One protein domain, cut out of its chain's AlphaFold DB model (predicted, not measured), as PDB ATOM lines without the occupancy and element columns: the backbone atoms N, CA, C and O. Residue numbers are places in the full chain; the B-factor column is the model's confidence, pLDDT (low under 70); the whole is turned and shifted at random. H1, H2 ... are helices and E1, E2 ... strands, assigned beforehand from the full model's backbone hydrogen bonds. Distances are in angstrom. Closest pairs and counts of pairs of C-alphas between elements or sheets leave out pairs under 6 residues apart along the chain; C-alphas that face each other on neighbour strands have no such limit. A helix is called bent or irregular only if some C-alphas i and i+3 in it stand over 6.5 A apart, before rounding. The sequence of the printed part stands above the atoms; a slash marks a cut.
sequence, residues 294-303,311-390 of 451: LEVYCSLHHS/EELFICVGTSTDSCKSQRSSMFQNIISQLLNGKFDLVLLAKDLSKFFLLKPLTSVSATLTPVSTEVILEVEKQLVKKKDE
ATOM      1  N   LEU A 294     -29.675   1.889  35.726       34.28
ATOM      2  CA  LEU A 294     -30.916   1.345  35.177       34.28
ATOM      3  C   LEU A 294     -31.239   0.044  35.911       34.28
ATOM      4  O   LEU A 294     -30.766  -1.028  35.544       34.28
ATOM      5  N   GLU A 295     -32.073   0.145  36.942       33.75
ATOM      6  CA  GLU A 295     -32.845  -1.000  37.421       33.75
ATOM      7  C   GLU A 295     -33.906  -1.321  36.364       33.75
ATOM      8  O   GLU A 295     -34.974  -0.705  36.308       33.75
ATOM      9  N   VAL A 296     -33.581  -2.252  35.467       37.66
ATOM     10  CA  VAL A 296     -34.562  -2.814  34.541       37.66
ATOM     11  C   VAL A 296     -35.324  -3.894  35.298       37.66
ATOM     12  O   VAL A 296     -34.837  -5.008  35.473       37.66
ATOM     13  N   TYR A 297     -36.533  -3.568  35.751       35.72
ATOM     14  CA  TYR A 297     -37.479  -4.574  36.223       35.72
ATOM     15  C   TYR A 297     -37.986  -5.350  35.005       35.72
ATOM     16  O   TYR A 297     -38.965  -4.958  34.373       35.72
ATOM     17  N   CYS A 298     -37.299  -6.426  34.625       35.69
ATOM     18  CA  CYS A 298     -37.877  -7.372  33.679       35.69
ATOM     19  C   CYS A 298     -38.867  -8.233  34.471       35.69
ATOM     20  O   CYS A 298     -38.475  -8.995  35.355       35.69
ATOM     21  N   SER A 299     -40.162  -8.097  34.180       32.62
ATOM     22  CA  SER A 299     -41.144  -9.090  34.608       32.62
ATOM     23  C   SER A 299     -40.764 -10.410  33.944       32.62
ATOM     24  O   SER A 299     -40.939 -10.575  32.737       32.62
ATOM     25  N   LEU A 300     -40.176 -11.317  34.723       35.16
ATOM     26  CA  LEU A 300     -39.797 -12.660  34.298       35.16
ATOM     27  C   LEU A 300     -41.063 -13.469  34.000       35.16
ATOM     28  O   LEU A 300     -41.536 -14.256  34.813       35.16
ATOM     29  N   HIS A 301     -41.629 -13.274  32.815       36.00
ATOM     30  CA  HIS A 301     -42.571 -14.228  32.259       36.00
ATOM     31  C   HIS A 301     -41.759 -15.371  31.655       36.00
ATOM     32  O   HIS A 301     -41.327 -15.303  30.508       36.00
ATOM     33  N   HIS A 302     -41.531 -16.423  32.444       36.78
ATOM     34  CA  HIS A 302     -41.059 -17.698  31.914       36.78
ATOM     35  C   HIS A 302     -42.148 -18.260  30.992       36.78
ATOM     36  O   HIS A 302     -43.088 -18.911  31.443       36.78
ATOM     37  N   SER A 303     -42.059 -17.998  29.687       38.31
ATOM     38  CA  SER A 303     -42.882 -18.704  28.706       38.31
ATOM     39  C   SER A 303     -42.248 -20.070  28.449       38.31
ATOM     40  O   SER A 303     -41.429 -20.234  27.548       38.31
ATOM     41  N   GLU A 311     -32.361 -21.668  25.207       62.06
ATOM     42  CA  GLU A 311     -32.052 -20.249  25.100       62.06
ATOM     43  C   GLU A 311     -33.032 -19.488  25.987       62.06
ATOM     44  O   GLU A 311     -34.206 -19.320  25.661       62.06
ATOM     45  N   GLU A 312     -32.548 -19.060  27.152       76.00
ATOM     46  CA  GLU A 312     -33.285 -18.144  28.016       76.00
ATOM     47  C   GLU A 312     -33.493 -16.827  27.260       76.00
ATOM     48  O   GLU A 312     -32.562 -16.049  27.057       76.00
ATOM     49  N   LEU A 313     -34.715 -16.587  26.795       80.56
ATOM     50  CA  LEU A 313     -35.105 -15.331  26.175       80.56
ATOM     51  C   LEU A 313     -35.925 -14.529  27.178       80.56
ATOM     52  O   LEU A 313     -37.027 -14.929  27.547       80.56
ATOM     53  N   PHE A 314     -35.410 -13.373  27.582       83.88
ATOM     54  CA  PHE A 314     -36.139 -12.460  28.451       83.88
ATOM     55  C   PHE A 314     -36.773 -11.350  27.612       83.88
ATOM     56  O   PHE A 314     -36.151 -10.822  26.689       83.88
ATOM     57  N   ILE A 315     -38.014 -10.980  27.927       84.25
ATOM     58  CA  ILE A 315     -38.685  -9.821  27.332       84.25
ATOM     59  C   ILE A 315     -38.752  -8.739  28.403       84.25
ATOM     60  O   ILE A 315     -39.313  -8.952  29.475       84.25
ATOM     61  N   CYS A 316     -38.186  -7.572  28.113       85.44
ATOM     62  CA  CYS A 316     -38.209  -6.430  29.016       85.44
ATOM     63  C   CYS A 316     -39.143  -5.364  28.436       85.44
ATOM     64  O   CYS A 316     -39.031  -4.984  27.267       85.44
ATOM     65  N   VAL A 317     -40.093  -4.910  29.254       85.50
ATOM     66  CA  VAL A 317     -41.145  -3.967  28.862       85.50
ATOM     67  C   VAL A 317     -41.099  -2.770  29.802       85.50
ATOM     68  O   VAL A 317     -41.207  -2.912  31.016       85.50
ATOM     69  N   GLY A 318     -40.945  -1.576  29.237       80.75
ATOM     70  CA  GLY A 318     -40.990  -0.324  29.981       80.75
ATOM     71  C   GLY A 318     -42.428   0.123  30.193       80.75
ATOM     72  O   GLY A 318     -42.843   1.101  29.581       80.75
ATOM     73  N   THR A 319     -43.207  -0.588  31.003       73.50
ATOM     74  CA  THR A 319     -44.554  -0.149  31.398       73.50
ATOM     75  C   THR A 319     -44.633  -0.098  32.911       73.50
ATOM     76  O   THR A 319     -44.713  -1.134  33.567       73.50
ATOM     77  N   SER A 320     -44.614   1.112  33.465       69.88
ATOM     78  CA  SER A 320     -44.949   1.326  34.866       69.88
ATOM     79  C   SER A 320     -46.350   1.910  34.990       69.88
ATOM     80  O   SER A 320     -46.601   3.008  34.501       69.88
ATOM     81  N   THR A 321     -47.235   1.207  35.692       66.44
ATOM     82  CA  THR A 321     -48.506   1.759  36.193       66.44
ATOM     83  C   THR A 321     -48.318   2.575  37.474       66.44
ATOM     84  O   THR A 321     -49.223   3.286  37.897       66.44
ATOM     85  N   ASP A 322     -47.132   2.496  38.077       70.88
ATOM     86  CA  ASP A 322     -46.793   3.113  39.352       70.88
ATOM     87  C   ASP A 322     -46.160   4.495  39.127       70.88
ATOM     88  O   ASP A 322     -45.189   4.637  38.369       70.88
ATOM     89  N   SER A 323     -46.697   5.522  39.787       66.12
ATOM     90  CA  SER A 323     -46.309   6.924  39.572       66.12
ATOM     91  C   SER A 323     -44.837   7.186  39.925       66.12
ATOM     92  O   SER A 323     -44.151   7.896  39.186       66.12
ATOM     93  N   CYS A 324     -44.300   6.526  40.958       59.59
ATOM     94  CA  CYS A 324     -42.887   6.614  41.353       59.59
ATOM     95  C   CYS A 324     -41.913   5.924  40.377       59.59
ATOM     96  O   CYS A 324     -40.735   6.267  40.332       59.59
ATOM     97  N   LYS A 325     -42.380   4.973  39.561       67.38
ATOM     98  CA  LYS A 325     -41.554   4.238  38.581       67.38
ATOM     99  C   LYS A 325     -41.633   4.841  37.166       67.38
ATOM    100  O   LYS A 325     -40.936   4.383  36.257       67.38
ATOM    101  N   SER A 326     -42.424   5.900  36.984       74.00
ATOM    102  CA  SER A 326     -42.620   6.599  35.704       74.00
ATOM    103  C   SER A 326     -41.315   7.142  35.103       74.00
ATOM    104  O   SER A 326     -41.080   6.988  33.904       74.00
ATOM    105  N   GLN A 327     -40.418   7.693  35.928       78.44
ATOM    106  CA  GLN A 327     -39.148   8.261  35.463       78.44
ATOM    107  C   GLN A 327     -38.165   7.189  34.961       78.44
ATOM    108  O   GLN A 327     -37.474   7.387  33.965       78.44
ATOM    109  N   ARG A 328     -38.100   6.026  35.618       77.19
ATOM    110  CA  ARG A 328     -37.242   4.913  35.174       77.19
ATOM    111  C   ARG A 328     -37.784   4.280  33.894       77.19
ATOM    112  O   ARG A 328     -37.019   3.985  32.976       77.19
ATOM    113  N   SER A 329     -39.109   4.145  33.810       82.56
ATOM    114  CA  SER A 329     -39.800   3.676  32.608       82.56
ATOM    115  C   SER A 329     -39.520   4.586  31.409       82.56
ATOM    116  O   SER A 329     -39.212   4.082  30.333       82.56
ATOM    117  N   SER A 330     -39.551   5.913  31.586       84.25
ATOM    118  CA  SER A 330     -39.257   6.853  30.498       84.25
ATOM    119  C   SER A 330     -37.785   6.825  30.074       84.25
ATOM    120  O   SER A 330     -37.498   6.881  28.880       84.25
ATOM    121  N   MET A 331     -36.840   6.646  31.007       85.56
ATOM    122  CA  MET A 331     -35.426   6.447  30.658       85.56
ATOM    123  C   MET A 331     -35.213   5.181  29.822       85.56
ATOM    124  O   MET A 331     -34.541   5.239  28.792       85.56
ATOM    125  N   PHE A 332     -35.802   4.052  30.229       87.00
ATOM    126  CA  PHE A 332     -35.716   2.811  29.462       87.00
ATOM    127  C   PHE A 332     -36.321   2.979  28.063       87.00
ATOM    128  O   PHE A 332     -35.653   2.685  27.076       87.00
ATOM    129  N   GLN A 333     -37.534   3.527  27.956       90.19
ATOM    130  CA  GLN A 333     -38.185   3.787  26.665       90.19
ATOM    131  C   GLN A 333     -37.359   4.716  25.766       90.19
ATOM    132  O   GLN A 333     -37.268   4.480  24.562       90.19
ATOM    133  N   ASN A 334     -36.712   5.738  26.334       89.50
ATOM    134  CA  ASN A 334     -35.824   6.625  25.586       89.50
ATOM    135  C   ASN A 334     -34.618   5.869  25.020       89.50
ATOM    136  O   ASN A 334     -34.298   6.031  23.843       89.50
ATOM    137  N   ILE A 335     -33.979   5.011  25.822       89.75
ATOM    138  CA  ILE A 335     -32.867   4.165  25.365       89.75
ATOM    139  C   ILE A 335     -33.343   3.227  24.254       89.75
ATOM    140  O   ILE A 335     -32.742   3.200  23.181       89.75
ATOM    141  N   ILE A 336     -34.442   2.500  24.467       91.94
ATOM    142  CA  ILE A 336     -34.984   1.564  23.475       91.94
ATOM    143  C   ILE A 336     -35.369   2.284  22.179       91.94
ATOM    144  O   ILE A 336     -35.047   1.802  21.097       91.94
ATOM    145  N   SER A 337     -35.981   3.465  22.263       90.50
ATOM    146  CA  SER A 337     -36.344   4.265  21.090       90.50
ATOM    147  C   SER A 337     -35.114   4.737  20.314       90.50
ATOM    148  O   SER A 337     -35.109   4.694  19.085       90.50
ATOM    149  N   GLN A 338     -34.043   5.144  21.003       89.88
ATOM    150  CA  GLN A 338     -32.775   5.495  20.353       89.88
ATOM    151  C   GLN A 338     -32.134   4.286  19.664       89.88
ATOM    152  O   GLN A 338     -31.689   4.401  18.520       89.88
ATOM    153  N   LEU A 339     -32.123   3.128  20.330       89.00
ATOM    154  CA  LEU A 339     -31.623   1.877  19.762       89.00
ATOM    155  C   LEU A 339     -32.432   1.477  18.523       89.00
ATOM    156  O   LEU A 339     -31.845   1.210  17.476       89.00
ATOM    157  N   LEU A 340     -33.764   1.521  18.600       92.25
ATOM    158  CA  LEU A 340     -34.658   1.171  17.496       92.25
ATOM    159  C   LEU A 340     -34.471   2.108  16.294       92.25
ATOM    160  O   LEU A 340     -34.261   1.641  15.174       92.25
ATOM    161  N   ASN A 341     -34.464   3.425  16.526       91.50
ATOM    162  CA  ASN A 341     -34.278   4.432  15.475       91.50
ATOM    163  C   ASN A 341     -32.901   4.322  14.810       91.50
ATOM    164  O   ASN A 341     -32.766   4.499  13.599       91.50
ATOM    165  N   GLY A 342     -31.876   4.008  15.599       87.69
ATOM    166  CA  GLY A 342     -30.520   3.791  15.111       87.69
ATOM    167  C   GLY A 342     -30.256   2.388  14.550       87.69
ATOM    168  O   GLY A 342     -29.180   2.149  13.996       87.69
ATOM    169  N   LYS A 343     -31.226   1.469  14.665       90.06
ATOM    170  CA  LYS A 343     -31.098   0.031  14.362       90.06
ATOM    171  C   LYS A 343     -29.941  -0.637  15.121       90.06
ATOM    172  O   LYS A 343     -29.254  -1.504  14.583       90.06
ATOM    173  N   PHE A 344     -29.651  -0.168  16.332       85.12
ATOM    174  CA  PHE A 344     -28.562  -0.656  17.173       85.12
ATOM    175  C   PHE A 344     -29.058  -1.726  18.148       85.12
ATOM    176  O   PHE A 344     -30.140  -1.597  18.715       85.12
ATOM    177  N   ASP A 345     -28.203  -2.712  18.403       86.38
ATOM    178  CA  ASP A 345     -28.331  -3.609  19.549       86.38
ATOM    179  C   ASP A 345     -27.386  -3.126  20.657       86.38
ATOM    180  O   ASP A 345     -26.302  -2.602  20.373       86.38
ATOM    181  N   LEU A 346     -27.770  -3.322  21.919       85.06
ATOM    182  CA  LEU A 346     -26.956  -2.934  23.070       85.06
ATOM    183  C   LEU A 346     -26.418  -4.172  23.789       85.06
ATOM    184  O   LEU A 346     -27.179  -5.049  24.186       85.06
ATOM    185  N   VAL A 347     -25.101  -4.234  23.990       81.25
ATOM    186  CA  VAL A 347     -24.473  -5.270  24.818       81.25
ATOM    187  C   VAL A 347     -24.379  -4.762  26.255       81.25
ATOM    188  O   VAL A 347     -23.760  -3.734  26.518       81.25
ATOM    189  N   LEU A 348     -24.991  -5.493  27.178       84.50
ATOM    190  CA  LEU A 348     -25.014  -5.223  28.610       84.50
ATOM    191  C   LEU A 348     -24.114  -6.220  29.344       84.50
ATOM    192  O   LEU A 348     -24.059  -7.388  28.970       84.50
ATOM    193  N   LEU A 349     -23.446  -5.773  30.406       77.31
ATOM    194  CA  LEU A 349     -22.733  -6.634  31.352       77.31
ATOM    195  C   LEU A 349     -23.484  -6.614  32.683       77.31
ATOM    196  O   LEU A 349     -23.507  -5.585  33.359       77.31
ATOM    197  N   ALA A 350     -24.074  -7.743  33.069       78.06
ATOM    198  CA  ALA A 350     -24.608  -7.916  34.413       78.06
ATOM    199  C   ALA A 350     -23.445  -8.277  35.341       78.06
ATOM    200  O   ALA A 350     -22.907  -9.373  35.221       78.06
ATOM    201  N   LYS A 351     -23.030  -7.361  36.226       66.12
ATOM    202  CA  LYS A 351     -21.858  -7.558  37.102       66.12
ATOM    203  C   LYS A 351     -22.018  -8.780  38.007       66.12
ATOM    204  O   LYS A 351     -21.158  -9.651  37.988       66.12
ATOM    205  N   ASP A 352     -23.153  -8.881  38.691       67.88
ATOM    206  CA  ASP A 352     -23.396  -9.927  39.698       67.88
ATOM    207  C   ASP A 352     -23.508 -11.319  39.078       67.88
ATOM    208  O   ASP A 352     -23.193 -12.328  39.699       67.88
ATOM    209  N   LEU A 353     -23.920 -11.367  37.812       65.38
ATOM    210  CA  LEU A 353     -23.972 -12.599  37.043       65.38
ATOM    211  C   LEU A 353     -22.713 -12.807  36.211       65.38
ATOM    212  O   LEU A 353     -22.568 -13.858  35.618       65.38
ATOM    213  N   SER A 354     -21.848 -11.808  36.049       67.00
ATOM    214  CA  SER A 354     -20.765 -11.817  35.056       67.00
ATOM    215  C   SER A 354     -21.171 -12.373  33.680       67.00
ATOM    216  O   SER A 354     -20.390 -13.018  32.975       67.00
ATOM    217  N   LYS A 355     -22.431 -12.130  33.302       72.50
ATOM    218  CA  LYS A 355     -23.046 -12.558  32.042       72.50
ATOM    219  C   LYS A 355     -23.201 -11.327  31.157       72.50
ATOM    220  O   LYS A 355     -23.606 -10.254  31.616       72.50
ATOM    221  N   PHE A 356     -22.878 -11.488  29.879       79.31
ATOM    222  CA  PHE A 356     -23.212 -10.483  28.879       79.31
ATOM    223  C   PHE A 356     -24.600 -10.777  28.336       79.31
ATOM    224  O   PHE A 356     -24.947 -11.933  28.099       79.31
ATOM    225  N   PHE A 357     -25.372  -9.729  28.104       84.94
ATOM    226  CA  PHE A 357     -26.687  -9.816  27.495       84.94
ATOM    227  C   PHE A 357     -26.750  -8.909  26.277       84.94
ATOM    228  O   PHE A 357     -26.169  -7.828  26.259       84.94
ATOM    229  N   LEU A 358     -27.461  -9.353  25.254       87.44
ATOM    230  CA  LEU A 358     -27.772  -8.575  24.073       87.44
ATOM    231  C   LEU A 358     -29.203  -8.075  24.212       87.44
ATOM    232  O   LEU A 358     -30.148  -8.862  24.173       87.44
ATOM    233  N   LEU A 359     -29.342  -6.770  24.405       90.00
ATOM    234  CA  LEU A 359     -30.613  -6.069  24.431       90.00
ATOM    235  C   LEU A 359     -30.963  -5.645  22.998       90.00
ATOM    236  O   LEU A 359     -30.315  -4.755  22.440       90.00
ATOM    237  N   LYS A 360     -31.977  -6.284  22.410       90.75
ATOM    238  CA  LYS A 360     -32.481  -5.964  21.068       90.75
ATOM    239  C   LYS A 360     -33.835  -5.266  21.156       90.75
ATOM    240  O   LYS A 360     -34.775  -5.858  21.691       90.75
ATOM    241  N   PRO A 361     -33.977  -4.041  20.635       93.00
ATOM    242  CA  PRO A 361     -35.261  -3.354  20.639       93.00
ATOM    243  C   PRO A 361     -36.274  -4.097  19.747       93.00
ATOM    244  O   PRO A 361     -35.979  -4.423  18.599       93.00
ATOM    245  N   LEU A 362     -37.472  -4.354  20.279       90.75
ATOM    246  CA  LEU A 362     -38.604  -4.922  19.535       90.75
ATOM    247  C   LEU A 362     -39.584  -3.825  19.109       90.75
ATOM    248  O   LEU A 362     -40.055  -3.797  17.976       90.75
ATOM    249  N   THR A 363     -39.889  -2.922  20.038       93.38
ATOM    250  CA  THR A 363     -40.760  -1.755  19.849       93.38
ATOM    251  C   THR A 363     -40.144  -0.560  20.578       93.38
ATOM    252  O   THR A 363     -39.096  -0.704  21.194       93.38
ATOM    253  N   SER A 364     -40.768   0.620  20.562       90.38
ATOM    254  CA  SER A 364     -40.298   1.777  21.350       90.38
ATOM    255  C   SER A 364     -40.375   1.566  22.869       90.38
ATOM    256  O   SER A 364     -39.772   2.323  23.629       90.38
ATOM    257  N   VAL A 365     -41.105   0.540  23.321       90.25
ATOM    258  CA  VAL A 365     -41.365   0.268  24.743       90.25
ATOM    259  C   VAL A 365     -40.945  -1.133  25.187       90.25
ATOM    260  O   VAL A 365     -41.016  -1.436  26.378       90.25
ATOM    261  N   SER A 366     -40.507  -1.990  24.266       90.75
ATOM    262  CA  SER A 366     -40.109  -3.365  24.571       90.75
ATOM    263  C   SER A 366     -38.830  -3.776  23.852       90.75
ATOM    264  O   SER A 366     -38.531  -3.323  22.746       90.75
ATOM    265  N   ALA A 367     -38.081  -4.670  24.487       92.12
ATOM    266  CA  ALA A 367     -36.856  -5.249  23.960       92.12
ATOM    267  C   ALA A 367     -36.731  -6.713  24.389       92.12
ATOM    268  O   ALA A 367     -37.242  -7.099  25.442       92.12
ATOM    269  N   THR A 368     -36.031  -7.524  23.597       90.12
ATOM    270  CA  THR A 368     -35.533  -8.812  24.077       90.12
ATOM    271  C   THR A 368     -34.183  -8.628  24.740       90.12
ATOM    272  O   THR A 368     -33.379  -7.795  24.330       90.12
ATOM    273  N   LEU A 369     -33.929  -9.424  25.764       89.75
ATOM    274  CA  LEU A 369     -32.658  -9.525  26.447       89.75
ATOM    275  C   LEU A 369     -32.222 -10.987  26.348       89.75
ATOM    276  O   LEU A 369     -32.841 -11.873  26.934       89.75
ATOM    277  N   THR A 370     -31.189 -11.247  25.552       87.62
ATOM    278  CA  THR A 370     -30.699 -12.604  25.273       87.62
ATOM    279  C   THR A 370     -29.289 -12.769  25.842       87.62
ATOM    280  O   THR A 370     -28.433 -11.933  25.541       87.62
ATOM    281  N   PRO A 371     -28.994 -13.810  26.636       85.50
ATOM    282  CA  PRO A 371     -27.638 -14.105  27.079       85.50
ATOM    283  C   PRO A 371     -26.698 -14.262  25.880       85.50
ATOM    284  O   PRO A 371     -26.998 -14.965  24.914       85.50
ATOM    285  N   VAL A 372     -25.539 -13.617  25.932       85.19
ATOM    286  CA  VAL A 372     -24.520 -13.733  24.888       85.19
ATOM    287  C   VAL A 372     -23.602 -14.892  25.233       85.19
ATOM    288  O   VAL A 372     -22.973 -14.911  26.290       85.19
ATOM    289  N   SER A 373     -23.492 -15.858  24.322       84.56
ATOM    290  CA  SER A 373     -22.569 -16.979  24.506       84.56
ATOM    291  C   SER A 373     -21.108 -16.513  24.593       84.56
ATOM    292  O   SER A 373     -20.695 -15.578  23.904       84.56
ATOM    293  N   THR A 374     -20.297 -17.238  25.365       79.62
ATOM    294  CA  THR A 374     -18.843 -17.033  25.500       79.62
ATOM    295  C   THR A 374     -18.120 -16.959  24.154       79.62
ATOM    296  O   THR A 374     -17.185 -16.182  23.995       79.62
ATOM    297  N   GLU A 375     -18.574 -17.737  23.165       84.06
ATOM    298  CA  GLU A 375     -18.044 -17.724  21.796       84.06
ATOM    299  C   GLU A 375     -18.191 -16.351  21.132       84.06
ATOM    300  O   GLU A 375     -17.228 -15.827  20.576       84.06
ATOM    301  N   VAL A 376     -19.383 -15.759  21.218       82.88
ATOM    302  CA  VAL A 376     -19.665 -14.452  20.613       82.88
ATOM    303  C   VAL A 376     -18.882 -13.358  21.330       82.88
ATOM    304  O   VAL A 376     -18.313 -12.495  20.670       82.88
ATOM    305  N   ILE A 377     -18.797 -13.414  22.664       82.06
ATOM    306  CA  ILE A 377     -18.010 -12.457  23.457       82.06
ATOM    307  C   ILE A 377     -16.540 -12.494  23.031       82.06
ATOM    308  O   ILE A 377     -15.956 -11.453  22.732       82.06
ATOM    309  N   LEU A 378     -15.958 -13.693  22.968       83.62
ATOM    310  CA  LEU A 378     -14.569 -13.884  22.572       83.62
ATOM    311  C   LEU A 378     -14.308 -13.346  21.165       83.62
ATOM    312  O   LEU A 378     -13.331 -12.634  20.952       83.62
ATOM    313  N   GLU A 379     -15.197 -13.624  20.215       87.25
ATOM    314  CA  GLU A 379     -15.051 -13.114  18.854       87.25
ATOM    315  C   GLU A 379     -15.146 -11.583  18.792       87.25
ATOM    316  O   GLU A 379     -14.320 -10.935  18.152       87.25
ATOM    317  N   VAL A 380     -16.084 -10.972  19.517       81.88
ATOM    318  CA  VAL A 380     -16.194  -9.506  19.605       81.88
ATOM    319  C   VAL A 380     -14.918  -8.885  20.183       81.88
ATOM    320  O   VAL A 380     -14.410  -7.896  19.647       81.88
ATOM    321  N   GLU A 381     -14.362  -9.470  21.245       83.94
ATOM    322  CA  GLU A 381     -13.126  -8.991  21.867       83.94
ATOM    323  C   GLU A 381     -11.907  -9.136  20.942       83.94
ATOM    324  O   GLU A 381     -11.083  -8.221  20.850       83.94
ATOM    325  N   LYS A 382     -11.817 -10.221  20.167       87.19
ATOM    326  CA  LYS A 382     -10.780 -10.374  19.133       87.19
ATOM    327  C   LYS A 382     -10.874  -9.297  18.062       87.19
ATOM    328  O   LYS A 382      -9.864  -8.700  17.692       87.19
ATOM    329  N   GLN A 383     -12.083  -9.010  17.588       84.25
ATOM    330  CA  GLN A 383     -12.317  -7.993  16.561       84.25
ATOM    331  C   GLN A 383     -11.972  -6.588  17.073       84.25
ATOM    332  O   GLN A 383     -11.452  -5.763  16.318       84.25
ATOM    333  N   LEU A 384     -12.181  -6.321  18.368       78.94
ATOM    334  CA  LEU A 384     -11.727  -5.090  19.022       78.94
ATOM    335  C   LEU A 384     -10.207  -4.936  18.989       78.94
ATOM    336  O   LEU A 384      -9.710  -3.848  18.687       78.94
ATOM    337  N   VAL A 385      -9.471  -6.005  19.293       81.62
ATOM    338  CA  VAL A 385      -8.003  -6.000  19.232       81.62
ATOM    339  C   VAL A 385      -7.528  -5.830  17.790       81.62
ATOM    340  O   VAL A 385      -6.716  -4.950  17.518       81.62
ATOM    341  N   LYS A 386      -8.118  -6.568  16.844       85.62
ATOM    342  CA  LYS A 386      -7.788  -6.469  15.417       85.62
ATOM    343  C   LYS A 386      -7.950  -5.047  14.869       85.62
ATOM    344  O   LYS A 386      -7.041  -4.525  14.229       85.62
ATOM    345  N   LYS A 387      -9.075  -4.383  15.167       80.50
ATOM    346  CA  LYS A 387      -9.317  -2.995  14.736       80.50
ATOM    347  C   LYS A 387      -8.304  -2.015  15.329       80.50
ATOM    348  O   LYS A 387      -7.920  -1.059  14.654       80.50
ATOM    349  N   LYS A 388      -7.867  -2.224  16.578       77.19
ATOM    350  CA  LYS A 388      -6.805  -1.401  17.181       77.19
ATOM    351  C   LYS A 388      -5.517  -1.535  16.372       77.19
ATOM    352  O   LYS A 388      -4.974  -0.508  15.972       77.19
ATOM    353  N   ASP A 389      -5.097  -2.761  16.066       75.69
ATOM    354  CA  ASP A 389      -3.879  -3.030  15.292       75.69
ATOM    355  C   ASP A 389      -3.921  -2.388  13.893       75.69
ATOM    356  O   ASP A 389      -2.960  -1.739  13.476       75.69
ATOM    357  N   GLU A 390      -5.058  -2.481  13.194       78.81
ATOM    358  CA  GLU A 390      -5.265  -1.849  11.880       78.81
ATOM    359  C   GLU A 390      -5.204  -0.314  11.955       78.81
ATOM    360  O   GLU A 390      -4.562   0.334  11.125       78.81
TER     361      GLU A 390
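This is residues 294 to 303 and 311 to 390 of the 451 residues of an uncharacterized protein of Mytilus coruscus (UniProt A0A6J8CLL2). What shape appears first? One strongly twisted antiparallel sheet, E1 E4 E3 E2, is covered on one face by the long helix H1, which crosses the strands, making two layers. At the other end of the body residues 378 to 390 of H2 stick out as a free arm. What is it made of? The printed part has 90 residues, with two named helices and four named strands, mixed in class, in the order E1 H1 E2 E3 E4 H2; E2 E3 E4 form a meander, each strand the antiparallel neighbour of the one before. It is only just loose, close to compact, with a radius of gyration of the C-alphas of 14.9 A, and spans 49 by 28 by 22 A.

How do the strands pair? E1, residues 314 to 317, is antiparallel to E4, residues 366 to 371, with N 314 and O 369 3.0 A apart. E3, residues 355 to 361, forms hairpins with E4, N 358 to O 370 being 2.8 A, and with E2, residues 346 to 350, N 348 to O 357 being 2.8 A. Where are the helices? H1, residues 323 to 342, is on the sheet at a height of 9.7 A and runs across the strands, at 75 degrees to E1 on the local plane; its closest C-alphas to E3 are those of Leu 340 and Pro 361, 5.5 A. H2, residues 374 to 390, only grazes the sheet with residues 374 to 377, and is apart from H1. Are their backbones whole? Every O i to N i+4 pair is within hydrogen-bond range in H2, and 14 of 16 in H1, which is irregular: C-alphas 324 and 327 are 7.2 A apart.

How long are the elements? H1 measures 29.3 A from first to last C-alpha, H2 24.5 A, E3 19.1 A and E4 16.6 A. Where are the anchors? E1 begins at C-alpha 314, (-36.139, -12.460, 28.451), and H2 ends at C-alpha 390, (-5.265, -1.849, 11.880).

How large is it? The two C-alphas farthest apart, those of Ser 323 and Glu 390, are 50.3 A apart. Is it unbroken and sure? Residues 304 to 310 are not printed, C-alphas 303 and 311 being 11.5 A apart; the five links between named elements are tight. Mean pLDDT of the printed part is 77.1, with 20 residues under 70, among them 294 to 303.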